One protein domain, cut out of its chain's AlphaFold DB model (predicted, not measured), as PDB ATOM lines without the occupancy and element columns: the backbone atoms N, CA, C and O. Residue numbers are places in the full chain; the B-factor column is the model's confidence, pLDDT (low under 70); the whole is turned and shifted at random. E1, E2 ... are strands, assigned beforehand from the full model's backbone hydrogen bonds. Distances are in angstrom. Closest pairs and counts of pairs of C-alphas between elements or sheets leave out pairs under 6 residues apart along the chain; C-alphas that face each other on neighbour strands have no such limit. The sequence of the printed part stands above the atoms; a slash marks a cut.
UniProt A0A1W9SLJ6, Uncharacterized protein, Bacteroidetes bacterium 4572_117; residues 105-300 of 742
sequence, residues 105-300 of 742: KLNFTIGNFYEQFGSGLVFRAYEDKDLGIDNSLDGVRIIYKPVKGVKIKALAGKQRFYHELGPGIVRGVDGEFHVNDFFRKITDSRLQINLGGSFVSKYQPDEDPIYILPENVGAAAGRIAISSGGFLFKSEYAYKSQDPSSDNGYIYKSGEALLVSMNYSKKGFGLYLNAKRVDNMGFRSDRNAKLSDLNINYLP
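This is residues 105 to 300 of the 742 residues of an uncharacterized protein of Bacteroidetes bacterium 4572_117 (UniProt A0A1W9SLJ6). What shape do these atoms make? One large antiparallel sheet of nine strands, E1 to E9 side by side in chain order, twists and curls into an open trough, and residues 114 to 136 and the closing stretch 280 to 300 fold back over its hollow face. The long links 179 to 190 and 204 to 215 lie at opposite ends of the long axis. What is it built of, and how large is it? The printed part has 196 residues with nine named strands and no named helix, class all strand; it is compact, with a radius of gyration of the C-alphas of 18.4 A, and elongated, spanning 59 by 35 by 33 A.

Where do the first strands run? E1 holds residues 106 to 113, beginning at C-alpha 106 (43.514, -64.380, 50.354); E2 holds 137 to 144, E3 150 to 161 and E4 164 to 178. E4, the longest by residues, measures 38.8 A from first to last C-alpha. Where do the others follow? E5 is residues 191 to 203, 40.7 A long, and E6 is 216 to 228, 40.5 A long. E7 is 231 to 240, E8 is 255 to 266, 37.5 A long, and E9 is 269 to 279, ending at C-alpha 279 (41.611, -30.812, 36.049).

How are the strands ordered? They form a meander, each strand the antiparallel neighbour of the one before, with E1 and E9 as edge strands. From edge to edge the strands' lines turn by 60 degrees and the way across the sheet by 79 degrees. Which backbone atoms show the first pairs? In the hairpin E1 and E2, N 109 and O 141 are 2.8 A apart, within hydrogen-bond range; in the hairpin E4 and E5, at 157 degrees between directions, N 175 and O 197 are 2.8 A apart. And the last pair? In the hairpin E8 and E9, at 178 degrees, N 262 and O 273 are 2.8 A apart. Do strands bend? E1 bends by 88 degrees at residue 110 and E4 by 84 degrees at residue 167, among others.

How far does it reach? The two C-alphas farthest apart, those of Pro 209 and Lys 267, are 62.4 A apart, and the printed part has no cut. Which links are long? E1 to E2, E4 to E5, E5 to E6 and E7 to E8 are long; the other four are tight. Where is confidence low? The mean pLDDT of the printed part is 94.7, and residues 130 to 131 are under 70.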
ATOM      1  N   LYS A 105      40.915 -67.482  49.180       96.50
ATOM      2  CA  LYS A 105      40.330 -66.143  49.113       96.50
ATOM      3  C   LYS A 105      41.337 -65.031  49.386       96.50
ATOM      4  O   LYS A 105      41.003 -63.876  49.135       96.50
ATOM      5  N   LEU A 106      42.520 -65.351  49.906       97.44
ATOM      6  CA  LEU A 106      43.514 -64.380  50.354       97.44
ATOM      7  C   LEU A 106      44.795 -64.491  49.524       97.44
ATOM      8  O   LEU A 106      45.372 -65.566  49.373       97.44
ATOM      9  N   ASN A 107      45.261 -63.356  49.018       98.25
ATOM     10  CA  ASN A 107      46.594 -63.184  48.459       98.25
ATOM     11  C   ASN A 107      47.242 -61.994  49.165       98.25
ATOM     12  O   ASN A 107      46.621 -60.939  49.263       98.25
ATOM     13  N   PHE A 108      48.466 -62.149  49.657       98.31
ATOM     14  CA  PHE A 108      49.244 -61.021  50.150       98.31
ATOM     15  C   PHE A 108      50.646 -61.005  49.552       98.31
ATOM     16  O   PHE A 108      51.156 -62.006  49.051       98.31
ATOM     17  N   THR A 109      51.270 -59.835  49.555       98.75
ATOM     18  CA  THR A 109      52.641 -59.617  49.094       98.75
ATOM     19  C   THR A 109      53.328 -58.628  50.022       98.75
ATOM     20  O   THR A 109      52.714 -57.638  50.411       98.75
ATOM     21  N   ILE A 110      54.570 -58.927  50.392       98.62
ATOM     22  CA  ILE A 110      55.448 -58.097  51.218       98.62
ATOM     23  C   ILE A 110      56.716 -57.816  50.406       98.62
ATOM     24  O   ILE A 110      57.237 -58.728  49.757       98.62
ATOM     25  N   GLY A 111      57.208 -56.582  50.449       98.50
ATOM     26  CA  GLY A 111      58.290 -56.083  49.601       98.50
ATOM     27  C   GLY A 111      57.731 -55.327  48.399       98.50
ATOM     28  O   GLY A 111      56.682 -54.691  48.504       98.50
ATOM     29  N   ASN A 112      58.397 -55.416  47.248       98.62
ATOM     30  CA  ASN A 112      57.977 -54.711  46.048       98.62
ATOM     31  C   ASN A 112      56.765 -55.354  45.368       98.62
ATOM     32  O   ASN A 112      56.691 -56.572  45.182       98.62
ATOM     33  N   PHE A 113      55.835 -54.521  44.917       98.44
ATOM     34  CA  PHE A 113      54.726 -54.949  44.082       98.44
ATOM     35  C   PHE A 113      54.248 -53.838  43.149       98.44
ATOM     36  O   PHE A 113      54.404 -52.644  43.402       98.44
ATOM     37  N   TYR A 114      53.592 -54.278  42.081       98.00
ATOM     38  CA  TYR A 114      52.822 -53.453  41.159       98.00
ATOM     39  C   TYR A 114      51.331 -53.725  41.367       98.00
ATOM     40  O   TYR A 114      50.931 -54.862  41.647       98.00
ATOM     41  N   GLU A 115      50.500 -52.693  41.261       98.19
ATOM     42  CA  GLU A 115      49.047 -52.795  41.399       98.19
ATOM     43  C   GLU A 115      48.371 -51.581  40.744       98.19
ATOM     44  O   GLU A 115      48.969 -50.515  40.613       98.19
ATOM     45  N   GLN A 116      47.115 -51.745  40.332       98.06
ATOM     46  CA  GLN A 116      46.303 -50.687  39.746       98.06
ATOM     47  C   GLN A 116      44.886 -50.716  40.326       98.06
ATOM     48  O   GLN A 116      44.255 -51.777  40.435       98.06
ATOM     49  N   PHE A 117      44.370 -49.533  40.661       98.50
ATOM     50  CA  PHE A 117      42.976 -49.332  41.052       98.50
ATOM     51  C   PHE A 117      42.206 -48.724  39.884       98.50
ATOM     52  O   PHE A 117      42.605 -47.700  39.329       98.50
ATOM     53  N   GLY A 118      41.109 -49.372  39.485       97.06
ATOM     54  CA  GLY A 118      40.321 -48.906  38.346       97.06
ATOM     55  C   GLY A 118      41.137 -48.781  37.056       97.06
ATOM     56  O   GLY A 118      41.898 -49.679  36.691       97.06
ATOM     57  N   SER A 119      40.980 -47.655  36.361       96.06
ATOM     58  CA  SER A 119      41.778 -47.282  35.183       96.06
ATOM     59  C   SER A 119      43.138 -46.654  35.515       96.06
ATOM     60  O   SER A 119      43.936 -46.433  34.605       96.06
ATOM     61  N   GLY A 120      43.425 -46.407  36.797       97.31
ATOM     62  CA  GLY A 120      44.661 -45.777  37.259       97.31
ATOM     63  C   GLY A 120      44.532 -44.305  37.659       97.31
ATOM     64  O   GLY A 120      45.514 -43.763  38.158       97.31
ATOM     65  N   LEU A 121      43.347 -43.679  37.525       97.94
ATOM     66  CA  LEU A 121      43.152 -42.239  37.791       97.94
ATOM     67  C   LEU A 121      43.580 -41.787  39.194       97.94
ATOM     68  O   LEU A 121      43.967 -40.632  39.363       97.94
ATOM     69  N   VAL A 122      43.521 -42.682  40.185       98.38
ATOM     70  CA  VAL A 122      43.990 -42.408  41.554       98.38
ATOM     71  C   VAL A 122      45.193 -43.249  41.969       98.38
ATOM     72  O   VAL A 122      45.899 -42.850  42.887       98.38
ATOM     73  N   PHE A 123      45.434 -44.400  41.326       98.56
ATOM     74  CA  PHE A 123      46.590 -45.240  41.634       98.56
ATOM     75  C   PHE A 123      46.948 -46.241  40.527       98.56
ATOM     76  O   PHE A 123      46.129 -47.089  40.149       98.56
ATOM     77  N   ARG A 124      48.207 -46.197  40.076       98.00
ATOM     78  CA  ARG A 124      48.827 -47.198  39.203       98.00
ATOM     79  C   ARG A 124      50.338 -47.267  39.444       98.00
ATOM     80  O   ARG A 124      51.076 -46.372  39.042       98.00
ATOM     81  N   ALA A 125      50.795 -48.389  39.989       97.50
ATOM     82  CA  ALA A 125      52.205 -48.764  40.004       97.50
ATOM     83  C   ALA A 125      52.480 -49.799  38.902       97.50
ATOM     84  O   ALA A 125      51.827 -50.846  38.872       97.50
ATOM     85  N   TYR A 126      53.429 -49.531  38.006       95.62
ATOM     86  CA  TYR A 126      53.822 -50.403  36.901       95.62
ATOM     87  C   TYR A 126      55.295 -50.220  36.518       95.62
ATOM     88  O   TYR A 126      55.958 -49.277  36.941       95.62
ATOM     89  N   GLU A 127      55.792 -51.151  35.709       91.94
ATOM     90  CA  GLU A 127      57.101 -51.050  35.073       91.94
ATOM     91  C   GLU A 127      56.914 -50.929  33.560       91.94
ATOM     92  O   GLU A 127      56.182 -51.718  32.955       91.94
ATOM     93  N   ASP A 128      57.605 -49.966  32.969       81.56
ATOM     94  CA  ASP A 128      57.854 -49.855  31.540       81.56
ATOM     95  C   ASP A 128      59.310 -49.419  31.345       81.56
ATOM     96  O   ASP A 128      59.661 -48.256  31.540       81.56
ATOM     97  N   LYS A 129      60.177 -50.382  31.014       75.75
ATOM     98  CA  LYS A 129      61.621 -50.143  30.896       75.75
ATOM     99  C   LYS A 129      61.969 -49.227  29.724       75.75
ATOM    100  O   LYS A 129      62.927 -48.474  29.844       75.75
ATOM    101  N   ASP A 130      61.198 -49.277  28.637       65.31
ATOM    102  CA  ASP A 130      61.455 -48.469  27.439       65.31
ATOM    103  C   ASP A 130      61.140 -46.988  27.704       65.31
ATOM    104  O   ASP A 130      61.796 -46.107  27.155       65.31
ATOM    105  N   LEU A 131      60.185 -46.714  28.600       67.00
ATOM    106  CA  LEU A 131      59.884 -45.372  29.113       67.00
ATOM    107  C   LEU A 131      60.677 -45.011  30.387       67.00
ATOM    108  O   LEU A 131      60.489 -43.925  30.934       67.00
ATOM    109  N   GLY A 132      61.506 -45.933  30.894       73.38
ATOM    110  CA  GLY A 132      62.201 -45.857  32.188       73.38
ATOM    111  C   GLY A 132      61.293 -45.589  33.385       73.38
ATOM    112  O   GLY A 132      61.710 -44.954  34.353       73.38
ATOM    113  N   ILE A 133      60.052 -46.069  33.323       83.25
ATOM    114  CA  ILE A 133      59.092 -45.982  34.416       83.25
ATOM    115  C   ILE A 133      59.216 -47.241  35.263       83.25
ATOM    116  O   ILE A 133      58.976 -48.349  34.792       83.25
ATOM    117  N   ASP A 134      59.527 -47.067  36.541       92.12
ATOM    118  CA  ASP A 134      59.341 -48.102  37.548       92.12
ATOM    119  C   ASP A 134      59.000 -47.472  38.893       92.12
ATOM    120  O   ASP A 134      59.867 -47.104  39.682       92.12
ATOM    121  N   ASN A 135      57.704 -47.382  39.160       94.50
ATOM    122  CA  ASN A 135      57.164 -46.787  40.374       94.50
ATOM    123  C   ASN A 135      56.593 -47.856  41.326       94.50
ATOM    124  O   ASN A 135      55.578 -47.614  41.993       94.50
ATOM    125  N   SER A 136      57.215 -49.048  41.372       97.69
ATOM    126  CA  SER A 136      56.831 -50.124  42.302       97.69
ATOM    127  C   SER A 136      56.710 -49.619  43.741       97.69
ATOM    128  O   SER A 136      57.474 -48.763  44.178       97.69
ATOM    129  N   LEU A 137      55.759 -50.166  44.498       98.31
ATOM    130  CA  LEU A 137      55.653 -49.903  45.932       98.31
ATOM    131  C   LEU A 137      56.427 -50.953  46.706       98.31
ATOM    132  O   LEU A 137      56.187 -52.138  46.497       98.31
ATOM    133  N   ASP A 138      57.264 -50.523  47.639       98.56
ATOM    134  CA  ASP A 138      57.868 -51.362  48.663       98.56
ATOM    135  C   ASP A 138      57.055 -51.280  49.962       98.56
ATOM    136  O   ASP A 138      56.958 -50.221  50.593       98.56
ATOM    137  N   GLY A 139      56.410 -52.383  50.340       98.50
ATOM    138  CA  GLY A 139      55.549 -52.435  51.516       98.50
ATOM    139  C   GLY A 139      54.689 -53.691  51.572       98.50
ATOM    140  O   GLY A 139      55.190 -54.802  51.419       98.50
ATOM    141  N   VAL A 140      53.385 -53.530  51.810       98.81
ATOM    142  CA  VAL A 140      52.417 -54.631  51.917       98.81
ATOM    143  C   VAL A 140      51.244 -54.415  50.966       98.81
ATOM    144  O   VAL A 140      50.673 -53.329  50.902       98.81
ATOM    145  N   ARG A 141      50.836 -55.485  50.279       98.69
ATOM    146  CA  ARG A 141      49.618 -55.571  49.463       98.69
ATOM    147  C   ARG A 141      48.797 -56.775  49.889       98.69
ATOM    148  O   ARG A 141      49.340 -57.864  50.049       98.69
ATOM    149  N   ILE A 142      47.485 -56.609  49.989       98.62
ATOM    150  CA  ILE A 142      46.516 -57.665  50.279       98.62
ATOM    151  C   ILE A 142      45.412 -57.617  49.223       98.62
ATOM    152  O   ILE A 142      44.901 -56.551  48.898       98.62
ATOM    153  N   ILE A 143      45.018 -58.779  48.712       98.50
ATOM    154  CA  ILE A 143      43.851 -58.982  47.859       98.50
ATOM    155  C   ILE A 143      42.982 -60.047  48.524       98.50
ATOM    156  O   ILE A 143      43.408 -61.188  48.712       98.50
ATOM    157  N   TYR A 144      41.749 -59.681  48.848       98.38
ATOM    158  CA  TYR A 144      40.788 -60.540  49.519       98.38
ATOM    159  C   TYR A 144      39.506 -60.694  48.696       98.38
ATOM    160  O   TYR A 144      38.944 -59.727  48.183       98.38
ATOM    161  N   LYS A 145      39.039 -61.935  48.560       98.12
ATOM    162  CA  LYS A 145      37.834 -62.324  47.815       98.12
ATOM    163  C   LYS A 145      36.858 -63.042  48.757       98.12
ATOM    164  O   LYS A 145      36.763 -64.269  48.701       98.12
ATOM    165  N   PRO A 146      36.165 -62.320  49.660       96.56
ATOM    166  CA  PRO A 146      35.354 -62.929  50.724       96.56
ATOM    167  C   PRO A 146      34.264 -63.858  50.185       96.56
ATOM    168  O   PRO A 146      34.028 -64.944  50.725       96.56
ATOM    169  N   VAL A 147      33.614 -63.435  49.103       96.06
ATOM    170  CA  VAL A 147      32.525 -64.136  48.423       96.06
ATOM    171  C   VAL A 147      32.643 -63.928  46.914       96.06
ATOM    172  O   VAL A 147      33.363 -63.041  46.450       96.06
ATOM    173  N   LYS A 148      31.931 -64.749  46.136       93.94
ATOM    174  CA  LYS A 148      31.850 -64.583  44.682       93.94
ATOM    175  C   LYS A 148      31.319 -63.180  44.350       93.94
ATOM    176  O   LYS A 148      30.387 -62.709  44.992       93.94
ATOM    177  N   GLY A 149      31.945 -62.522  43.378       94.06
ATOM    178  CA  GLY A 149      31.564 -61.181  42.936       94.06
ATOM    179  C   GLY A 149      32.120 -60.028  43.776       94.06
ATOM    180  O   GLY A 149      31.917 -58.886  43.388       94.06
ATOM    181  N   VAL A 150      32.846 -60.280  44.874       98.06
ATOM    182  CA  VAL A 150      33.511 -59.226  45.667       98.06
ATOM    183  C   VAL A 150      35.022 -59.407  45.627       98.06
ATOM    184  O   VAL A 150      35.537 -60.489  45.921       98.06
ATOM    185  N   LYS A 151      35.740 -58.329  45.316       98.50
ATOM    186  CA  LYS A 151      37.196 -58.248  45.438       98.50
ATOM    187  C   LYS A 151      37.558 -56.974  46.183       98.50
ATOM    188  O   LYS A 151      37.088 -55.904  45.823       98.50
ATOM    189  N   ILE A 152      38.396 -57.108  47.201       98.69
ATOM    190  CA  ILE A 152      38.935 -55.993  47.971       98.69
ATOM    191  C   ILE A 152      40.451 -56.048  47.848       98.69
ATOM    192  O   ILE A 152      41.042 -57.115  48.025       98.69
ATOM    193  N   LYS A 153      41.079 -54.920  47.549       98.75
ATOM    194  CA  LYS A 153      42.527 -54.747  47.597       98.75
ATOM    195  C   LYS A 153      42.852 -53.704  48.655       98.75
ATOM    196  O   LYS A 153      42.139 -52.715  48.779       98.75
ATOM    197  N   ALA A 154      43.927 -53.914  49.395       98.75
ATOM    198  CA  ALA A 154      44.481 -52.937  50.318       98.75
ATOM    199  C   ALA A 154      46.000 -52.922  50.170       98.75
ATOM    200  O   ALA A 154      46.609 -53.971  49.950       98.75
ATOM    201  N   LEU A 155      46.612 -51.749  50.272       98.75
ATOM    202  CA  LEU A 155      48.056 -51.589  50.149       98.75
ATOM    203  C   LEU A 155      48.583 -50.451  51.020       98.75
ATOM    204  O   LEU A 155      47.860 -49.500  51.323       98.75
ATOM    205  N   ALA A 156      49.852 -50.557  51.400       98.75
ATOM    206  CA  ALA A 156      50.624 -49.490  52.021       98.75
ATOM    207  C   ALA A 156      52.116 -49.684  51.718       98.75
ATOM    208  O   ALA A 156      52.609 -50.806  51.810       98.75
ATOM    209  N   GLY A 157      52.837 -48.617  51.381       98.50
ATOM    210  CA  GLY A 157      54.271 -48.685  51.088       98.50
ATOM    211  C   GLY A 157      54.858 -47.354  50.626       98.50
ATOM    212  O   GLY A 157      54.158 -46.343  50.583       98.50
ATOM    213  N   LYS A 158      56.141 -47.365  50.268       98.56
ATOM    214  CA  LYS A 158      56.836 -46.236  49.628       98.56
ATOM    215  C   LYS A 158      57.144 -46.570  48.175       98.56
ATOM    216  O   LYS A 158      57.418 -47.727  47.868       98.56
ATOM    217  N   GLN A 159      57.073 -45.590  47.279       97.94
ATOM    218  CA  GLN A 159      57.404 -45.828  45.874       97.94
ATOM    219  C   GLN A 159      58.916 -45.904  45.679       97.94
ATOM    220  O   GLN A 159      59.674 -45.186  46.329       97.94
ATOM    221  N   ARG A 160      59.339 -46.773  44.766       95.69
ATOM    222  CA  ARG A 160      60.703 -46.827  44.255       95.69
ATOM    223  C   ARG A 160      61.081 -45.481  43.631       95.69
ATOM    224  O   ARG A 160      60.299 -44.908  42.875       95.69
ATOM    225  N   PHE A 161      62.301 -45.040  43.910       92.56
ATOM    226  CA  PHE A 161      62.957 -43.898  43.288       92.56
ATOM    227  C   PHE A 161      64.369 -44.317  42.873       92.56
ATOM    228  O   PHE A 161      65.291 -44.289  43.681       92.56
ATOM    229  N   TYR A 162      64.538 -44.794  41.637       90.56
ATOM    230  CA  TYR A 162      65.811 -45.364  41.165       90.56
ATOM    231  C   TYR A 162      66.308 -46.512  42.066       90.56
ATOM    232  O   TYR A 162      65.651 -47.554  42.128       90.56
ATOM    233  N   HIS A 163      67.447 -46.374  42.746       89.56
ATOM    234  CA  HIS A 163      67.938 -47.362  43.726       89.56
ATOM    235  C   HIS A 163      67.430 -47.111  45.155       89.56
ATOM    236  O   HIS A 163      67.688 -47.919  46.048       89.56
ATOM    237  N   GLU A 164      66.686 -46.027  45.365       92.56
ATOM    238  CA  GLU A 164      66.180 -45.558  46.654       92.56
ATOM    239  C   GLU A 164      64.641 -45.627  46.732       92.56
ATOM    240  O   GLU A 164      63.962 -46.233  45.894       92.56
ATOM    241  N   LEU A 165      64.076 -45.036  47.787       95.44
ATOM    242  CA  LEU A 165      62.638 -44.910  48.010       95.44
ATOM    243  C   LEU A 165      62.269 -43.432  48.113       95.44
ATOM    244  O   LEU A 165      62.963 -42.671  48.782       95.44
ATOM    245  N   GLY A 166      61.136 -43.055  47.529       94.56
ATOM    246  CA  GLY A 166      60.588 -41.713  47.683       94.56
ATOM    247  C   GLY A 166      60.232 -41.381  49.144       94.56
ATOM    248  O   GLY A 166      59.983 -42.284  49.961       94.56
ATOM    249  N   PRO A 167      60.171 -40.087  49.497       94.94
ATOM    250  CA  PRO A 167      59.893 -39.651  50.862       94.94
ATOM    251  C   PRO A 167      58.484 -40.047  51.321       94.94
ATOM    252  O   PRO A 167      58.320 -40.496  52.464       94.94
ATOM    253  N   GLY A 168      57.483 -39.961  50.436       96.81
ATOM    254  CA  GLY A 168      56.086 -40.148  50.805       96.81
ATOM    255  C   GLY A 168      55.631 -41.592  51.006       96.81
ATOM    256  O   GLY A 168      56.088 -42.538  50.361       96.81
ATOM    257  N   ILE A 169      54.665 -41.752  51.909       98.56
ATOM    258  CA  ILE A 169      54.010 -43.026  52.217       98.56
ATOM    259  C   ILE A 169      52.662 -43.075  51.506       98.56
ATOM    260  O   ILE A 169      51.780 -42.269  51.797       98.56
ATOM    261  N   VAL A 170      52.470 -44.062  50.637       98.75
ATOM    262  CA  VAL A 170      51.223 -44.281  49.898       98.75
ATOM    263  C   VAL A 170      50.419 -45.385  50.571       98.75
ATOM    264  O   VAL A 170      50.952 -46.438  50.922       98.75
ATOM    265  N   ARG A 171      49.116 -45.162  50.744       98.69
ATOM    266  CA  ARG A 171      48.154 -46.146  51.261       98.69
ATOM    267  C   ARG A 171      46.934 -46.159  50.363       98.69
ATOM    268  O   ARG A 171      46.572 -45.123  49.816       98.69
ATOM    269  N   GLY A 172      46.276 -47.300  50.232       98.62
ATOM    270  CA  GLY A 172      45.079 -47.360  49.412       98.62
ATOM    271  C   GLY A 172      44.216 -48.581  49.652       98.62
ATOM    272  O   GLY A 172      44.693 -49.632  50.079       98.62
ATOM    273  N   VAL A 173      42.934 -48.427  49.348       98.88
ATOM    274  CA  VAL A 173      41.932 -49.488  49.345       98.88
ATOM    275  C   VAL A 173      41.107 -49.401  48.067       98.88
ATOM    276  O   VAL A 173      40.787 -48.314  47.588       98.88
ATOM    277  N   ASP A 174      40.759 -50.554  47.517       98.88
ATOM    278  CA  ASP A 174      39.970 -50.691  46.300       98.88
ATOM    279  C   ASP A 174      38.956 -51.816  46.471       98.88
ATOM    280  O   ASP A 174      39.280 -52.887  46.983       98.88
ATOM    281  N   GLY A 175      37.719 -51.565  46.066       98.56
ATOM    282  CA  GLY A 175      36.627 -52.522  46.086       98.56
ATOM    283  C   GLY A 175      36.017 -52.672  44.702       98.56
ATOM    284  O   GLY A 175      35.733 -51.683  44.026       98.56
ATOM    285  N   GLU A 176      35.759 -53.913  44.302       98.12
ATOM    286  CA  GLU A 176      35.003 -54.270  43.106       98.12
ATOM    287  C   GLU A 176      33.830 -55.173  43.496       98.12
ATOM    288  O   GLU A 176      33.990 -56.140  44.250       98.12
ATOM    289  N   PHE A 177      32.657 -54.861  42.953       97.75
ATOM    290  CA  PHE A 177      31.400 -55.542  43.214       97.75
ATOM    291  C   PHE A 177      30.695 -55.893  41.901       97.75
ATOM    292  O   PHE A 177      30.243 -55.017  41.160       97.75
ATOM    293  N   HIS A 178      30.573 -57.186  41.625       97.19
ATOM    294  CA  HIS A 178      29.817 -57.712  40.501       97.19
ATOM    295  C   HIS A 178      28.361 -57.935  40.917       97.19
ATOM    296  O   HIS A 178      28.023 -58.915  41.582       97.19
ATOM    297  N   VAL A 179      27.489 -57.010  40.521       96.12
ATOM    298  CA  VAL A 179      26.096 -56.921  40.990       96.12
ATOM    299  C   VAL A 179      25.321 -58.210  40.706       96.12
ATOM    300  O   VAL A 179      24.561 -58.688  41.546       96.12
ATOM    301  N   ASN A 180      25.536 -58.819  39.541       95.00
ATOM    302  CA  ASN A 180      24.797 -59.998  39.093       95.00
ATOM    303  C   ASN A 180      24.960 -61.230  39.996       95.00
ATOM    304  O   ASN A 180      24.052 -62.064  40.050       95.00
ATOM    305  N   ASP A 181      26.068 -61.337  40.734       93.38
ATOM    306  CA  ASP A 181      26.297 -62.446  41.666       93.38
ATOM    307  C   ASP A 181      25.417 -62.364  42.931       93.38
ATOM    308  O   ASP A 181      25.274 -63.360  43.640       93.38
ATOM    309  N   PHE A 182      24.774 -61.219  43.190       92.50
ATOM    310  CA  PHE A 182      23.946 -60.983  44.383       92.50
ATOM    311  C   PHE A 182      22.441 -61.006  44.098       92.50
ATOM    312  O   PHE A 182      21.636 -61.226  45.004       92.50
ATOM    313  N   PHE A 183      22.038 -60.825  42.839       90.69
ATOM    314  CA  PHE A 183      20.634 -60.738  42.447       90.69
ATOM    315  C   PHE A 183      20.247 -61.876  41.501       90.69
ATOM    316  O   PHE A 183      20.450 -61.790  40.290       90.69
ATOM    317  N   ARG A 184      19.577 -62.903  42.045       83.06
ATOM    318  CA  ARG A 184      19.130 -64.107  41.307       83.06
ATOM    319  C   ARG A 184      18.408 -63.815  39.986       83.06
ATOM    320  O   ARG A 184      18.550 -64.570  39.037       83.06
ATOM    321  N   LYS A 185      17.639 -62.721  39.910       86.88
ATOM    322  CA  LYS A 185      16.882 -62.338  38.703       86.88
ATOM    323  C   LYS A 185      17.768 -61.968  37.506       86.88
ATOM    324  O   LYS A 185      17.289 -62.014  36.380       86.88
ATOM    325  N   ILE A 186      19.020 -61.572  37.742       87.75
ATOM    326  CA  ILE A 186      19.949 -61.123  36.696       87.75
ATOM    327  C   ILE A 186      21.237 -61.952  36.637       87.75
ATOM    328  O   ILE A 186      22.066 -61.688  35.772       87.75
ATOM    329  N   THR A 187      21.411 -62.964  37.491       87.44
ATOM    330  CA  THR A 187      22.633 -63.788  37.544       87.44
ATOM    331  C   THR A 187      23.007 -64.387  36.184       87.44
ATOM    332  O   THR A 187      24.150 -64.245  35.764       87.44
ATOM    333  N   ASP A 188      22.033 -64.936  35.449       87.94
ATOM    334  CA  ASP A 188      22.247 -65.538  34.119       87.94
ATOM    335  C   ASP A 188      21.892 -64.589  32.954       87.94
ATOM    336  O   ASP A 188      21.761 -64.997  31.797       87.94
ATOM    337  N   SER A 189      21.696 -63.299  33.244       91.44
ATOM    338  CA  SER A 189      21.356 -62.292  32.237       91.44
ATOM    339  C   SER A 189      22.553 -61.946  31.349       91.44
ATOM    340  O   SER A 189      23.702 -61.948  31.780       91.44
ATOM    341  N   ARG A 190      22.284 -61.537  30.102       93.75
ATOM    342  CA  ARG A 190      23.310 -60.921  29.239       93.75
ATOM    343  C   ARG A 190      23.791 -59.572  29.769       93.75
ATOM    344  O   ARG A 190      24.898 -59.170  29.429       93.75
ATOM    345  N   LEU A 191      22.957 -58.883  30.549       95.69
ATOM    346  CA  LEU A 191      23.324 -57.657  31.248       95.69
ATOM    347  C   LEU A 191      24.250 -58.022  32.404       95.69
ATOM    348  O   LEU A 191      23.841 -58.792  33.260       95.69
ATOM    349  N   GLN A 192      25.445 -57.450  32.446       96.25
ATOM    350  CA  GLN A 192      26.420 -57.603  33.521       96.25
ATOM    351  C   GLN A 192      26.790 -56.208  34.031       96.25
ATOM    352  O   GLN A 192      27.093 -55.323  33.225       96.25
ATOM    353  N   ILE A 193      26.738 -56.007  35.347       97.62
ATOM    354  CA  ILE A 193      27.006 -54.717  35.993       97.62
ATOM    355  C   ILE A 193      28.114 -54.902  37.027       97.62
ATOM    356  O   ILE A 193      27.996 -55.710  37.948       97.62
ATOM    357  N   ASN A 194      29.174 -54.111  36.893       97.88
ATOM    358  CA  ASN A 194      30.254 -54.014  37.865       97.88
ATOM    359  C   ASN A 194      30.290 -52.606  38.442       97.88
ATOM    360  O   ASN A 194      30.260 -51.625  37.698       97.88
ATOM    361  N   LEU A 195      30.387 -52.524  39.761       98.50
ATOM    362  CA  LEU A 195      30.624 -51.294  40.500       98.50
ATOM    363  C   LEU A 195      31.999 -51.380  41.152       98.50
ATOM    364  O   LEU A 195      32.462 -52.467  41.497       98.50
ATOM    365  N   GLY A 196      32.648 -50.241  41.337       98.50
ATOM    366  CA  GLY A 196      33.879 -50.188  42.103       98.50
ATOM    367  C   GLY A 196      34.092 -48.842  42.764       98.50
ATOM    368  O   GLY A 196      33.538 -47.834  42.333       98.50
ATOM    369  N   GLY A 197      34.901 -48.845  43.811       98.75
ATOM    370  CA  GLY A 197      35.332 -47.641  44.498       98.75
ATOM    371  C   GLY A 197      36.757 -47.805  44.995       98.75
ATOM    372  O   GLY A 197      37.145 -48.898  45.403       98.75
ATOM    373  N   SER A 198      37.536 -46.735  44.950       98.75
ATOM    374  CA  SER A 198      38.906 -46.716  45.458       98.75
ATOM    375  C   SER A 198      39.180 -45.446  46.236       98.75
ATOM    376  O   SER A 198      38.661 -44.389  45.888       98.75
ATOM    377  N   PHE A 199      40.042 -45.552  47.238       98.81
ATOM    378  CA  PHE A 199      40.596 -44.425  47.970       98.81
ATOM    379  C   PHE A 199      42.096 -44.632  48.147       98.81
ATOM    380  O   PHE A 199      42.541 -45.734  48.470       98.81
ATOM    381  N   VAL A 200      42.870 -43.581  47.913       98.88
ATOM    382  CA  VAL A 200      44.329 -43.569  47.956       98.88
ATOM    383  C   VAL A 200      44.748 -42.325  48.716       98.88
ATOM    384  O   VAL A 200      44.202 -41.253  48.488       98.88
ATOM    385  N   SER A 201      45.717 -42.448  49.609       98.44
ATOM    386  CA  SER A 201      46.281 -41.320  50.342       98.44
ATOM    387  C   SER A 201      47.795 -41.342  50.254       98.44
ATOM    388  O   SER A 201      48.384 -42.422  50.382       98.44
ATOM    389  N   LYS A 202      48.416 -40.170  50.146       97.75
ATOM    390  CA  LYS A 202      49.844 -39.987  50.415       97.75
ATOM    391  C   LYS A 202      50.046 -39.226  51.722       97.75
ATOM    392  O   LYS A 202      49.227 -38.376  52.061       97.75
ATOM    393  N   TYR A 203      51.134 -39.541  52.419       98.44
ATOM    394  CA  TYR A 203      51.663 -38.749  53.526       98.44
ATOM    395  C   TYR A 203      53.085 -38.292  53.209       98.44
ATOM    396  O   TYR A 203      53.918 -39.145  52.898       98.44
ATOM    397  N   GLN A 204      53.360 -36.998  53.336       96.38
ATOM    398  CA  GLN A 204      54.696 -36.397  53.279       96.38
ATOM    399  C   GLN A 204      54.725 -35.238  54.291       96.38
ATOM    400  O   GLN A 204      53.783 -34.447  54.273       96.38
ATOM    401  N   PRO A 205      55.740 -35.128  55.166       94.50
ATOM    402  CA  PRO A 205      55.850 -34.015  56.112       94.50
ATOM    403  C   PRO A 205      55.801 -32.649  55.423       94.50
ATOM    404  O   PRO A 205      56.158 -32.527  54.246       94.50
ATOM    405  N   ASP A 206      55.322 -31.634  56.130       91.88
ATOM    406  CA  ASP A 206      55.478 -30.247  55.698       91.88
ATOM    407  C   ASP A 206      56.825 -29.705  56.185       91.88
ATOM    408  O   ASP A 206      57.102 -29.686  57.383       91.88
ATOM    409  N   GLU A 207      57.672 -29.322  55.239       83.12
ATOM    410  CA  GLU A 207      59.007 -28.768  55.487       83.12
ATOM    411  C   GLU A 207      59.162 -27.397  54.808       83.12
ATOM    412  O   GLU A 207      60.248 -26.822  54.829       83.12
ATOM    413  N   ASP A 208      58.088 -26.866  54.207       79.06
ATOM    414  CA  ASP A 208      58.133 -25.614  53.460       79.06
ATOM    415  C   ASP A 208      57.908 -24.412  54.398       79.06
ATOM    416  O   ASP A 208      56.955 -24.400  55.180       79.06
ATOM    417  N   PRO A 209      58.781 -23.391  54.371       74.00
ATOM    418  CA  PRO A 209      58.651 -22.233  55.252       74.00
ATOM    419  C   PRO A 209      57.641 -21.185  54.751       74.00
ATOM    420  O   PRO A 209      57.312 -20.261  55.498       74.00
ATOM    421  N   ILE A 210      57.188 -21.276  53.495       75.88
ATOM    422  CA  ILE A 210      56.332 -20.286  52.821       75.88
ATOM    423  C   ILE A 210      54.900 -20.809  52.690       75.88
ATOM    424  O   ILE A 210      53.941 -20.097  52.998       75.88
ATOM    425  N   TYR A 211      54.747 -22.038  52.206       79.75
ATOM    426  CA  TYR A 211      53.456 -22.664  51.970       79.75
ATOM    427  C   TYR A 211      52.984 -23.450  53.197       79.75
ATOM    428  O   TYR A 211      53.775 -23.942  53.986       79.75
ATOM    429  N   ILE A 212      51.664 -23.598  53.340       88.25
ATOM    430  CA  ILE A 212      51.063 -24.487  54.341       88.25
ATOM    431  C   ILE A 212      50.673 -25.764  53.608       88.25
ATOM    432  O   ILE A 212      49.582 -25.854  53.041       88.25
ATOM    433  N   LEU A 213      51.566 -26.746  53.563       92.69
ATOM    434  CA  LEU A 213      51.382 -27.897  52.689       92.69
ATOM    435  C   LEU A 213      50.579 -29.001  53.392       92.69
ATOM    436  O   LEU A 213      50.938 -29.447  54.483       92.69
ATOM    437  N   PRO A 214      49.497 -29.521  52.776       95.31
ATOM    438  CA  PRO A 214      48.779 -30.656  53.332       95.31
ATOM    439  C   PRO A 214      49.695 -31.877  53.445       95.31
ATOM    440  O   PRO A 214      50.123 -32.458  52.444       95.31
ATOM    441  N   GLU A 215      49.951 -32.321  54.675       96.38
ATOM    442  CA  GLU A 215      50.764 -33.520  54.880       96.38
ATOM    443  C   GLU A 215      50.068 -34.778  54.359       96.38
ATOM    444  O   GLU A 215      50.719 -35.698  53.873       96.38
ATOM    445  N   ASN A 216      48.734 -34.821  54.463       97.31
ATOM    446  CA  ASN A 216      47.901 -35.918  53.988       97.31
ATOM    447  C   ASN A 216      47.041 -35.452  52.815       97.31
ATOM    448  O   ASN A 216      46.111 -34.668  52.993       97.31
ATOM    449  N   VAL A 217      47.301 -36.006  51.634       98.19
ATOM    450  CA  VAL A 217      46.502 -35.756  50.428       98.19
ATOM    451  C   VAL A 217      45.784 -37.041  50.047       98.19
ATOM    452  O   VAL A 217      46.403 -38.104  49.954       98.19
ATOM    453  N   GLY A 218      44.472 -36.950  49.839       98.38
ATOM    454  CA  GLY A 218      43.605 -38.075  49.506       98.38
ATOM    455  C   GLY A 218      43.009 -37.956  48.107       98.38
ATOM    456  O   GLY A 218      42.615 -36.875  47.680       98.38
ATOM    457  N   ALA A 219      42.880 -39.082  47.416       98.75
ATOM    458  CA  ALA A 219      42.175 -39.206  46.152       98.75
ATOM    459  C   ALA A 219      41.188 -40.375  46.207       98.75
ATOM    460  O   ALA A 219      41.531 -41.474  46.640       98.75
ATOM    461  N   ALA A 220      39.958 -40.155  45.753       98.81
ATOM    462  CA  ALA A 220      38.912 -41.167  45.681       98.81
ATOM    463  C   ALA A 220      38.399 -41.302  44.249       98.81
ATOM    464  O   ALA A 220      38.363 -40.323  43.512       98.81
ATOM    465  N   ALA A 221      37.970 -42.503  43.860       98.81
ATOM    466  CA  ALA A 221      37.305 -42.717  42.581       98.81
ATOM    467  C   ALA A 221      36.124 -43.680  42.692       98.81
ATOM    468  O   ALA A 221      36.178 -44.661  43.435       98.81
ATOM    469  N   GLY A 222      35.070 -43.402  41.924       98.81
ATOM    470  CA  GLY A 222      33.890 -44.246  41.761       98.81
ATOM    471  C   GLY A 222      33.780 -44.757  40.328       98.81
ATOM    472  O   GLY A 222      34.000 -44.005  39.378       98.81
ATOM    473  N   ARG A 223      33.441 -46.039  40.165       98.56
ATOM    474  CA  ARG A 223      33.426 -46.735  38.874       98.56
ATOM    475  C   ARG A 223      32.143 -47.494  38.623       98.56
ATOM    476  O   ARG A 223      31.627 -48.184  39.503       98.56
ATOM    477  N   ILE A 224      31.722 -47.478  37.365       98.75
ATOM    478  CA  ILE A 224      30.671 -48.342  36.844       98.75
ATOM    479  C   ILE A 224      31.086 -48.931  35.497       98.75
ATOM    480  O   ILE A 224      31.627 -48.239  34.635       98.75
ATOM    481  N   ALA A 225      30.806 -50.216  35.300       98.38
ATOM    482  CA  ALA A 225      30.893 -50.871  34.005       98.38
ATOM    483  C   ALA A 225      29.620 -51.676  33.741       98.38
ATOM    484  O   ALA A 225      29.260 -52.558  34.520       98.38
ATOM    485  N   ILE A 226      28.956 -51.380  32.628       98.25
ATOM    486  CA  ILE A 226      27.733 -52.050  32.191       98.25
ATOM    487  C   ILE A 226      28.021 -52.696  30.846       98.25
ATOM    488  O   ILE A 226      28.364 -52.007  29.887       98.25
ATOM    489  N   SER A 227      27.844 -54.009  30.747       97.31
ATOM    490  CA  SER A 227      27.926 -54.714  29.469       97.31
ATOM    491  C   SER A 227      26.667 -55.510  29.188       97.31
ATOM    492  O   SER A 227      26.111 -56.127  30.090       97.31
ATOM    493  N   SER A 228      26.222 -55.515  27.936       96.56
ATOM    494  CA  SER A 228      25.114 -56.354  27.485       96.56
ATOM    495  C   SER A 228      25.275 -56.708  26.012       96.56
ATOM    496  O   SER A 228      25.302 -55.837  25.139       96.56
ATOM    497  N   GLY A 229      25.394 -58.005  25.721       93.25
ATOM    498  CA  GLY A 229      25.615 -58.490  24.359       93.25
ATOM    499  C   GLY A 229      26.904 -57.927  23.752       93.25
ATOM    500  O   GLY A 229      27.993 -58.267  24.197       93.25
ATOM    501  N   GLY A 230      26.777 -57.097  22.715       94.94
ATOM    502  CA  GLY A 230      27.912 -56.455  22.044       94.94
ATOM    503  C   GLY A 230      28.356 -55.126  22.655       94.94
ATOM    504  O   GLY A 230      29.358 -54.576  22.209       94.94
ATOM    505  N   PHE A 231      27.610 -54.584  23.621       97.94
ATOM    506  CA  PHE A 231      27.831 -53.258  24.195       97.94
ATOM    507  C   PHE A 231      28.573 -53.333  25.534       97.94
ATOM    508  O   PHE A 231      28.272 -54.201  26.355       97.94
ATOM    509  N   LEU A 232      29.497 -52.404  25.769       98.31
ATOM    510  CA  LEU A 232      30.219 -52.199  27.023       98.31
ATOM    511  C   LEU A 232      30.408 -50.696  27.254       98.31
ATOM    512  O   LEU A 232      31.127 -50.039  26.508       98.31
ATOM    513  N   PHE A 233      29.799 -50.177  28.309       98.62
ATOM    514  CA  PHE A 233      29.994 -48.825  28.821       98.62
ATOM    515  C   PHE A 233      30.820 -48.881  30.103       98.62
ATOM    516  O   PHE A 233      30.573 -49.733  30.957       98.62
ATOM    517  N   LYS A 234      31.779 -47.971  30.247       98.62
ATOM    518  CA  LYS A 234      32.571 -47.754  31.457       98.62
ATOM    519  C   LYS A 234      32.594 -46.268  31.785       98.62
ATOM    520  O   LYS A 234      32.724 -45.450  30.879       98.62
ATOM    521  N   SER A 235      32.507 -45.944  33.066       98.62
ATOM    522  CA  SER A 235      32.731 -44.597  33.578       98.62
ATOM    523  C   SER A 235      33.495 -44.667  34.896       98.62
ATOM    524  O   SER A 235      33.191 -45.517  35.739       98.62
ATOM    525  N   GLU A 236      34.487 -43.799  35.054       98.75
ATOM    526  CA  GLU A 236      35.230 -43.583  36.291       98.75
ATOM    527  C   GLU A 236      35.343 -42.086  36.561       98.75
ATOM    528  O   GLU A 236      35.848 -41.344  35.720       98.75
ATOM    529  N   TYR A 237      34.885 -41.653  37.733       98.75
ATOM    530  CA  TYR A 237      35.083 -40.294  38.228       98.75
ATOM    531  C   TYR A 237      36.040 -40.339  39.411       98.75
ATOM    532  O   TYR A 237      35.841 -41.150  40.317       98.75
ATOM    533  N   ALA A 238      37.049 -39.479  39.400       98.75
ATOM    534  CA  ALA A 238      38.034 -39.332  40.452       98.75
ATOM    535  C   ALA A 238      38.046 -37.896  40.980       98.75
ATOM    536  O   ALA A 238      37.919 -36.946  40.213       98.75
ATOM    537  N   TYR A 239      38.244 -37.762  42.286       98.69
ATOM    538  CA  TYR A 239      38.435 -36.500  42.983       98.69
ATOM    539  C   TYR A 239      39.682 -36.607  43.858       98.69
ATOM    540  O   TYR A 239      39.863 -37.611  44.550       98.69
ATOM    541  N   LYS A 240      40.525 -35.579  43.840       98.44
ATOM    542  CA  LYS A 240      41.729 -35.447  44.663       98.44
ATOM    543  C   LYS A 240      41.583 -34.194  45.521       98.44
ATOM    544  O   LYS A 240      41.195 -33.144  45.014       98.44
ATOM    545  N   SER A 241      41.905 -34.291  46.806       98.25
ATOM    546  CA  SER A 241      41.989 -33.122  47.679       98.25
ATOM    547  C   SER A 241      43.042 -32.127  47.173       98.25
ATOM    548  O   SER A 241      43.779 -32.400  46.223       98.25
ATOM    549  N   GLN A 242      43.113 -30.965  47.816       96.75
ATOM    550  CA  GLN A 242      44.144 -29.970  47.535       96.75
ATOM    551  C   GLN A 242      45.533 -30.614  47.659       96.75
ATOM    552  O   GLN A 242      45.791 -31.352  48.612       96.75
ATOM    553  N   ASP A 243      46.380 -30.383  46.659       96.19
ATOM    554  CA  ASP A 243      47.731 -30.948  46.563       96.19
ATOM    555  C   ASP A 243      48.655 -29.927  45.877       96.19
ATOM    556  O   ASP A 243      48.934 -30.060  44.676       96.19
ATOM    557  N   PRO A 244      49.054 -28.858  46.593       93.81
ATOM    558  CA  PRO A 244      50.058 -27.919  46.107       93.81
ATOM    559  C   PRO A 244      51.350 -28.681  45.798       93.81
ATOM    560  O   PRO A 244      51.875 -29.404  46.647       93.81
ATOM    561  N   SER A 245      51.820 -28.586  44.557       90.06
ATOM    562  CA  SER A 245      52.961 -29.363  44.070       90.06
ATOM    563  C   SER A 245      53.668 -28.660  42.919       90.06
ATOM    564  O   SER A 245      53.127 -27.735  42.303       90.06
ATOM    565  N   SER A 246      54.852 -29.154  42.562       85.75
ATOM    566  CA  SER A 246      55.590 -28.686  41.390       85.75
ATOM    567  C   SER A 246      54.805 -28.828  40.086       85.75
ATOM    568  O   SER A 246      55.013 -28.033  39.173       85.75
ATOM    569  N   ASP A 247      53.895 -29.806  39.986       85.38
ATOM    570  CA  ASP A 247      53.065 -29.980  38.794       85.38
ATOM    571  C   ASP A 247      52.163 -28.756  38.569       85.38
ATOM    572  O   ASP A 247      52.005 -28.337  37.430       85.38
ATOM    573  N   ASN A 248      51.593 -28.156  39.619       88.69
ATOM    574  CA  ASN A 248      50.581 -27.099  39.494       88.69
ATOM    575  C   ASN A 248      51.040 -25.708  39.955       88.69
ATOM    576  O   ASN A 248      50.218 -24.795  40.015       88.69
ATOM    577  N   GLY A 249      52.330 -25.543  40.259       87.75
ATOM    578  CA  GLY A 249      52.878 -24.283  40.764       87.75
ATOM    579  C   GLY A 249      52.404 -23.950  42.180       87.75
ATOM    580  O   GLY A 249      52.187 -22.785  42.484       87.75
ATOM    581  N   TYR A 250      52.211 -24.971  43.021       88.62
ATOM    582  CA  TYR A 250      51.800 -24.845  44.426       88.62
ATOM    583  C   TYR A 250      50.452 -24.140  44.658       88.62
ATOM    584  O   TYR A 250      50.244 -23.487  45.680       88.62
ATOM    585  N   ILE A 251      49.493 -24.329  43.749       92.56
ATOM    586  CA  ILE A 251      48.109 -23.881  43.965       92.56
ATOM    587  C   ILE A 251      47.333 -24.860  44.861       92.56
ATOM    588  O   ILE A 251      47.500 -26.080  44.797       92.56
ATOM    589  N   TYR A 252      46.395 -24.331  45.642       94.31
ATOM    590  CA  TYR A 252      45.555 -25.061  46.601       94.31
ATOM    591  C   TYR A 252      44.262 -25.610  45.988       94.31
ATOM    592  O   TYR A 252      43.331 -26.002  46.686       94.31
ATOM    593  N   LYS A 253      44.201 -25.720  44.665       95.19
ATOM    594  CA  LYS A 253      43.037 -26.256  43.968       95.19
ATOM    595  C   LYS A 253      42.905 -27.773  44.167       95.19
ATOM    596  O   LYS A 253      43.878 -28.518  44.073       95.19
ATOM    597  N   SER A 254      41.684 -28.270  44.360       97.56
ATOM    598  CA  SER A 254      41.394 -29.714  44.315       97.56
ATOM    599  C   SER A 254      41.419 -30.267  42.887       97.56
ATOM    600  O   SER A 254      41.080 -29.556  41.941       97.56
ATOM    601  N   GLY A 255      41.749 -31.547  42.731       97.81
ATOM    602  CA  GLY A 255      41.757 -32.223  41.436       97.81
ATOM    603  C   GLY A 255      40.465 -32.977  41.130       97.81
ATOM    604  O   GLY A 255      39.826 -33.529  42.026       97.81
ATOM    605  N   GLU A 256      40.112 -33.071  39.854       97.88
ATOM    606  CA  GLU A 256      39.049 -33.948  39.365       97.88
ATOM    607  C   GLU A 256      39.384 -34.560  37.999       97.88
ATOM    608  O   GLU A 256      40.019 -33.945  37.142       97.88
ATOM    609  N   ALA A 257      38.938 -35.793  37.770       98.38
ATOM    610  CA  ALA A 257      38.993 -36.421  36.457       98.38
ATOM    611  C   ALA A 257      37.749 -37.260  36.190       98.38
ATOM    612  O   ALA A 257      37.215 -37.923  37.078       98.38
ATOM    613  N   LEU A 258      37.321 -37.280  34.935       98.56
ATOM    614  CA  LEU A 258      36.266 -38.154  34.443       98.56
ATOM    615  C   LEU A 258      36.782 -38.894  33.222       98.56
ATOM    616  O   LEU A 258      37.237 -38.263  32.275       98.56
ATOM    617  N   LEU A 259      36.665 -40.216  33.225       98.44
ATOM    618  CA  LEU A 259      36.954 -41.072  32.082       98.44
ATOM    619  C   LEU A 259      35.698 -41.855  31.713       98.44
ATOM    620  O   LEU A 259      35.159 -42.598  32.533       98.44
ATOM    621  N   VAL A 260      35.251 -41.721  30.467       98.31
ATOM    622  CA  VAL A 260      34.082 -42.422  29.929       98.31
ATOM    623  C   VAL A 260      34.486 -43.171  28.673       98.31
ATOM    624  O   VAL A 260      35.014 -42.577  27.742       98.31
ATOM    625  N   SER A 261      34.175 -44.464  28.606       98.00
ATOM    626  CA  SER A 261      34.450 -45.280  27.422       98.00
ATOM    627  C   SER A 261      33.234 -46.113  27.028       98.00
ATOM    628  O   SER A 261      32.629 -46.796  27.857       98.00
ATOM    629  N   MET A 262      32.900 -46.124  25.741       98.31
ATOM    630  CA  MET A 262      31.876 -46.983  25.151       98.31
ATOM    631  C   MET A 262      32.489 -47.853  24.067       98.31
ATOM    632  O   MET A 262      33.212 -47.388  23.196       98.31
ATOM    633  N   ASN A 263      32.148 -49.132  24.099       98.06
ATOM    634  CA  ASN A 263      32.514 -50.105  23.089       98.06
ATOM    635  C   ASN A 263      31.248 -50.785  22.585       98.06
ATOM    636  O   ASN A 263      30.430 -51.259  23.373       98.06
ATOM    637  N   TYR A 264      31.111 -50.895  21.272       98.06
ATOM    638  CA  TYR A 264      30.096 -51.728  20.653       98.06
ATOM    639  C   TYR A 264      30.738 -52.632  19.613       98.06
ATOM    640  O   TYR A 264      31.393 -52.168  18.685       98.06
ATOM    641  N   SER A 265      30.538 -53.938  19.746       97.00
ATOM    642  CA  SER A 265      31.113 -54.924  18.841       97.00
ATOM    643  C   SER A 265      30.093 -55.973  18.416       97.00
ATOM    644  O   SER A 265      29.269 -56.462  19.187       97.00
ATOM    645  N   LYS A 266      30.162 -56.343  17.141       96.12
ATOM    646  CA  LYS A 266      29.486 -57.504  16.562       96.12
ATOM    647  C   LYS A 266      30.408 -58.134  15.527       96.12
ATOM    648  O   LYS A 266      31.433 -57.571  15.149       96.12
ATOM    649  N   LYS A 267      30.060 -59.314  15.018       93.44
ATOM    650  CA  LYS A 267      30.891 -60.012  14.027       93.44
ATOM    651  C   LYS A 267      31.219 -59.108  12.822       93.44
ATOM    652  O   LYS A 267      30.353 -58.844  11.993       93.44
ATOM    653  N   GLY A 268      32.485 -58.697  12.715       91.88
ATOM    654  CA  GLY A 268      33.010 -57.871  11.621       91.88
ATOM    655  C   GLY A 268      32.822 -56.357  11.767       91.88
ATOM    656  O   GLY A 268      33.171 -55.652  10.828       91.88
ATOM    657  N   PHE A 269      32.298 -55.859  12.889       97.00
ATOM    658  CA  PHE A 269      32.134 -54.429  13.160       97.00
ATOM    659  C   PHE A 269      32.474 -54.122  14.623       97.00
ATOM    660  O   PHE A 269      31.998 -54.821  15.519       97.00
ATOM    661  N   GLY A 270      33.244 -53.069  14.856       97.88
ATOM    662  CA  GLY A 270      33.554 -52.520  16.169       97.88
ATOM    663  C   GLY A 270      33.470 -50.998  16.138       97.88
ATOM    664  O   GLY A 270      33.821 -50.384  15.136       97.88
ATOM    665  N   LEU A 271      32.997 -50.412  17.227       98.19
ATOM    666  CA  LEU A 271      32.965 -48.980  17.471       98.19
ATOM    667  C   LEU A 271      33.486 -48.726  18.882       98.19
ATOM    668  O   LEU A 271      33.050 -49.399  19.821       98.19
ATOM    669  N   TYR A 272      34.382 -47.762  19.015       97.88
ATOM    670  CA  TYR A 272      34.965 -47.316  20.267       97.88
ATOM    671  C   TYR A 272      34.799 -45.803  20.385       97.88
ATOM    672  O   TYR A 272      35.046 -45.064  19.435       97.88
ATOM    673  N   LEU A 273      34.339 -45.365  21.549       97.88
ATOM    674  CA  LEU A 273      34.258 -43.969  21.951       97.88
ATOM    675  C   LEU A 273      34.948 -43.843  23.301       97.88
ATOM    676  O   LEU A 273      34.709 -44.661  24.192       97.88
ATOM    677  N   ASN A 274      35.750 -42.807  23.470       97.69
ATOM    678  CA  ASN A 274      36.399 -42.479  24.726       97.69
ATOM    679  C   ASN A 274      36.354 -40.969  24.925       97.69
ATOM    680  O   ASN A 274      36.552 -40.218  23.977       97.69
ATOM    681  N   ALA A 275      36.082 -40.523  26.139       97.69
ATOM    682  CA  ALA A 275      36.105 -39.119  26.508       97.69
ATOM    683  C   ALA A 275      36.757 -38.990  27.876       97.69
ATOM    684  O   ALA A 275      36.549 -39.834  28.753       97.69
ATOM    685  N   LYS A 276      37.548 -37.938  28.050       97.44
ATOM    686  CA  LYS A 276      38.271 -37.694  29.286       97.44
ATOM    687  C   LYS A 276      38.282 -36.211  29.619       97.44
ATOM    688  O   LYS A 276      38.601 -35.393  28.764       97.44
ATOM    689  N   ARG A 277      37.999 -35.891  30.877       97.56
ATOM    690  CA  ARG A 277      38.317 -34.607  31.500       97.56
ATOM    691  C   ARG A 277      39.357 -34.833  32.580       97.56
ATOM    692  O   ARG A 277      39.231 -35.781  33.352       97.56
ATOM    693  N   VAL A 278      40.325 -33.936  32.660       97.81
ATOM    694  CA  VAL A 278      41.303 -33.860  33.742       97.81
ATOM    695  C   VAL A 278      41.421 -32.398  34.156       97.81
ATOM    696  O   VAL A 278      41.568 -31.535  33.296       97.81
ATOM    697  N   ASP A 279      41.364 -32.124  35.454       97.75
ATOM    698  CA  ASP A 279      41.611 -30.812  36.049       97.75
ATOM    699  C   ASP A 279      42.440 -30.990  37.331       97.75
ATOM    700  O   ASP A 279      41.978 -31.613  38.282       97.75
ATOM    701  N   ASN A 280      43.677 -30.484  37.347       97.06
ATOM    702  CA  ASN A 280      44.617 -30.542  38.477       97.06
ATOM    703  C   ASN A 280      44.798 -31.934  39.137       97.06
ATOM    704  O   ASN A 280      44.776 -32.084  40.363       97.06
ATOM    705  N   MET A 281      44.980 -32.983  38.332       97.50
ATOM    706  CA  MET A 281      45.056 -34.377  38.802       97.50
ATOM    707  C   MET A 281      46.470 -34.967  38.843       97.50
ATOM    708  O   MET A 281      46.592 -36.176  39.014       97.50
ATOM    709  N   GLY A 282      47.538 -34.173  38.724       95.75
ATOM    710  CA  GLY A 282      48.897 -34.670  38.998       95.75
ATOM    711  C   GLY A 282      48.979 -35.187  40.436       95.75
ATOM    712  O   GLY A 282      48.532 -34.491  41.343       95.75
ATOM    713  N   PHE A 283      49.420 -36.424  40.672       97.00
ATOM    714  CA  PHE A 283      49.442 -36.998  42.019       97.00
ATOM    715  C   PHE A 283      50.700 -37.834  42.218       97.00
ATOM    716  O   PHE A 283      50.840 -38.914  41.645       97.00
ATOM    717  N   ARG A 284      51.614 -37.333  43.052       96.56
ATOM    718  CA  ARG A 284      52.945 -37.912  43.277       96.56
ATOM    719  C   ARG A 284      53.212 -38.166  44.747       96.56
ATOM    720  O   ARG A 284      52.700 -37.432  45.585       96.56
ATOM    721  N   SER A 285      54.010 -39.185  45.063       96.75
ATOM    722  CA  SER A 285      54.407 -39.477  46.449       96.75
ATOM    723  C   SER A 285      55.450 -38.505  46.988       96.75
ATOM    724  O   SER A 285      55.575 -38.391  48.201       96.75
ATOM    725  N   ASP A 286      56.119 -37.759  46.113       95.06
ATOM    726  CA  ASP A 286      56.832 -36.535  46.454       95.06
ATOM    727  C   ASP A 286      56.206 -35.364  45.695       95.06
ATOM    728  O   ASP A 286      56.095 -35.405  44.470       95.06
ATOM    729  N   ARG A 287      55.761 -34.337  46.420       91.62
ATOM    730  CA  ARG A 287      55.141 -33.133  45.846       91.62
ATOM    731  C   ARG A 287      56.093 -32.295  44.976       91.62
ATOM    732  O   ARG A 287      55.593 -31.514  44.171       91.62
ATOM    733  N   ASN A 288      57.408 -32.486  45.110       86.62
ATOM    734  CA  ASN A 288      58.430 -31.756  44.350       86.62
ATOM    735  C   ASN A 288      58.970 -32.555  43.155       86.62
ATOM    736  O   ASN A 288      59.719 -32.019  42.336       86.62
ATOM    737  N   ALA A 289      58.600 -33.836  43.044       84.06
ATOM    738  CA  ALA A 289      59.009 -34.675  41.928       84.06
ATOM    739  C   ALA A 289      58.375 -34.192  40.617       84.06
ATOM    740  O   ALA A 289      57.227 -33.750  40.574       84.06
ATOM    741  N   LYS A 290      59.116 -34.324  39.516       77.50
ATOM    742  CA  LYS A 290      58.689 -33.877  38.183       77.50
ATOM    743  C   LYS A 290      58.706 -35.036  37.186       77.50
ATOM    744  O   LYS A 290      59.174 -36.137  37.473       77.50
ATOM    745  N   LEU A 291      58.174 -34.796  35.987       76.19
ATOM    746  CA  LEU A 291      58.216 -35.740  34.860       76.19
ATOM    747  C   LEU A 291      57.590 -37.103  35.206       76.19
ATOM    748  O   LEU A 291      56.430 -37.155  35.614       76.19
ATOM    749  N   SER A 292      58.311 -38.212  35.041       77.69
ATOM    750  CA  SER A 292      57.824 -39.561  35.346       77.69
ATOM    751  C   SER A 292      58.069 -40.001  36.795       77.69
ATOM    752  O   SER A 292      57.526 -41.035  37.194       77.69
ATOM    753  N   ASP A 293      58.813 -39.225  37.591       88.00
ATOM    754  CA  ASP A 293      59.230 -39.622  38.937       88.00
ATOM    755  C   ASP A 293      58.046 -39.697  39.907       88.00
ATOM    756  O   ASP A 293      57.197 -38.806  39.966       88.00
ATOM    757  N   LEU A 294      58.012 -40.767  40.708       93.81
ATOM    758  CA  LEU A 294      57.148 -40.892  41.888       93.81
ATOM    759  C   LEU A 294      55.646 -40.640  41.638       93.81
ATOM    760  O   LEU A 294      54.912 -40.283  42.558       93.81
ATOM    761  N   ASN A 295      55.166 -40.873  40.411       94.56
ATOM    762  CA  ASN A 295      53.747 -40.791  40.066       94.56
ATOM    763  C   ASN A 295      52.944 -41.866  40.808       94.56
ATOM    764  O   ASN A 295      53.213 -43.060  40.658       94.56
ATOM    765  N   ILE A 296      51.938 -41.457  41.580       97.94
ATOM    766  CA  ILE A 296      50.975 -42.348  42.239       97.94
ATOM    767  C   ILE A 296      49.897 -42.752  41.242       97.94
ATOM    768  O   ILE A 296      49.539 -43.928  41.170       97.94
ATOM    769  N   ASN A 297      49.362 -41.791  40.488       96.88
ATOM    770  CA  ASN A 297      48.304 -42.035  39.521       96.88
ATOM    771  C   ASN A 297      48.813 -42.087  38.076       96.88
ATOM    772  O   ASN A 297      49.950 -41.755  37.760       96.88
ATOM    773  N   TYR A 298      47.937 -42.548  37.192       94.19
ATOM    774  CA  TYR A 298      48.160 -42.590  35.757       94.19
ATOM    775  C   TYR A 298      46.932 -42.036  35.051       94.19
ATOM    776  O   TYR A 298      45.816 -42.517  35.267       94.19
ATOM    777  N   LEU A 299      47.146 -41.045  34.190       94.44
ATOM    778  CA  LEU A 299      46.107 -40.421  33.381       94.44
ATOM    779  C   LEU A 299      46.173 -41.010  31.963       94.44
ATOM    780  O   LEU A 299      47.109 -40.699  31.226       94.44
ATOM    781  N   PRO A 300      45.226 -41.881  31.561       91.19
ATOM    782  CA  PRO A 300      45.278 -42.530  30.254       91.19
ATOM    783  C   PRO A 300      45.154 -41.521  29.115       91.19
ATOM    784  O   PRO A 300      44.273 -40.667  29.155       91.19
TER     785      PRO A 300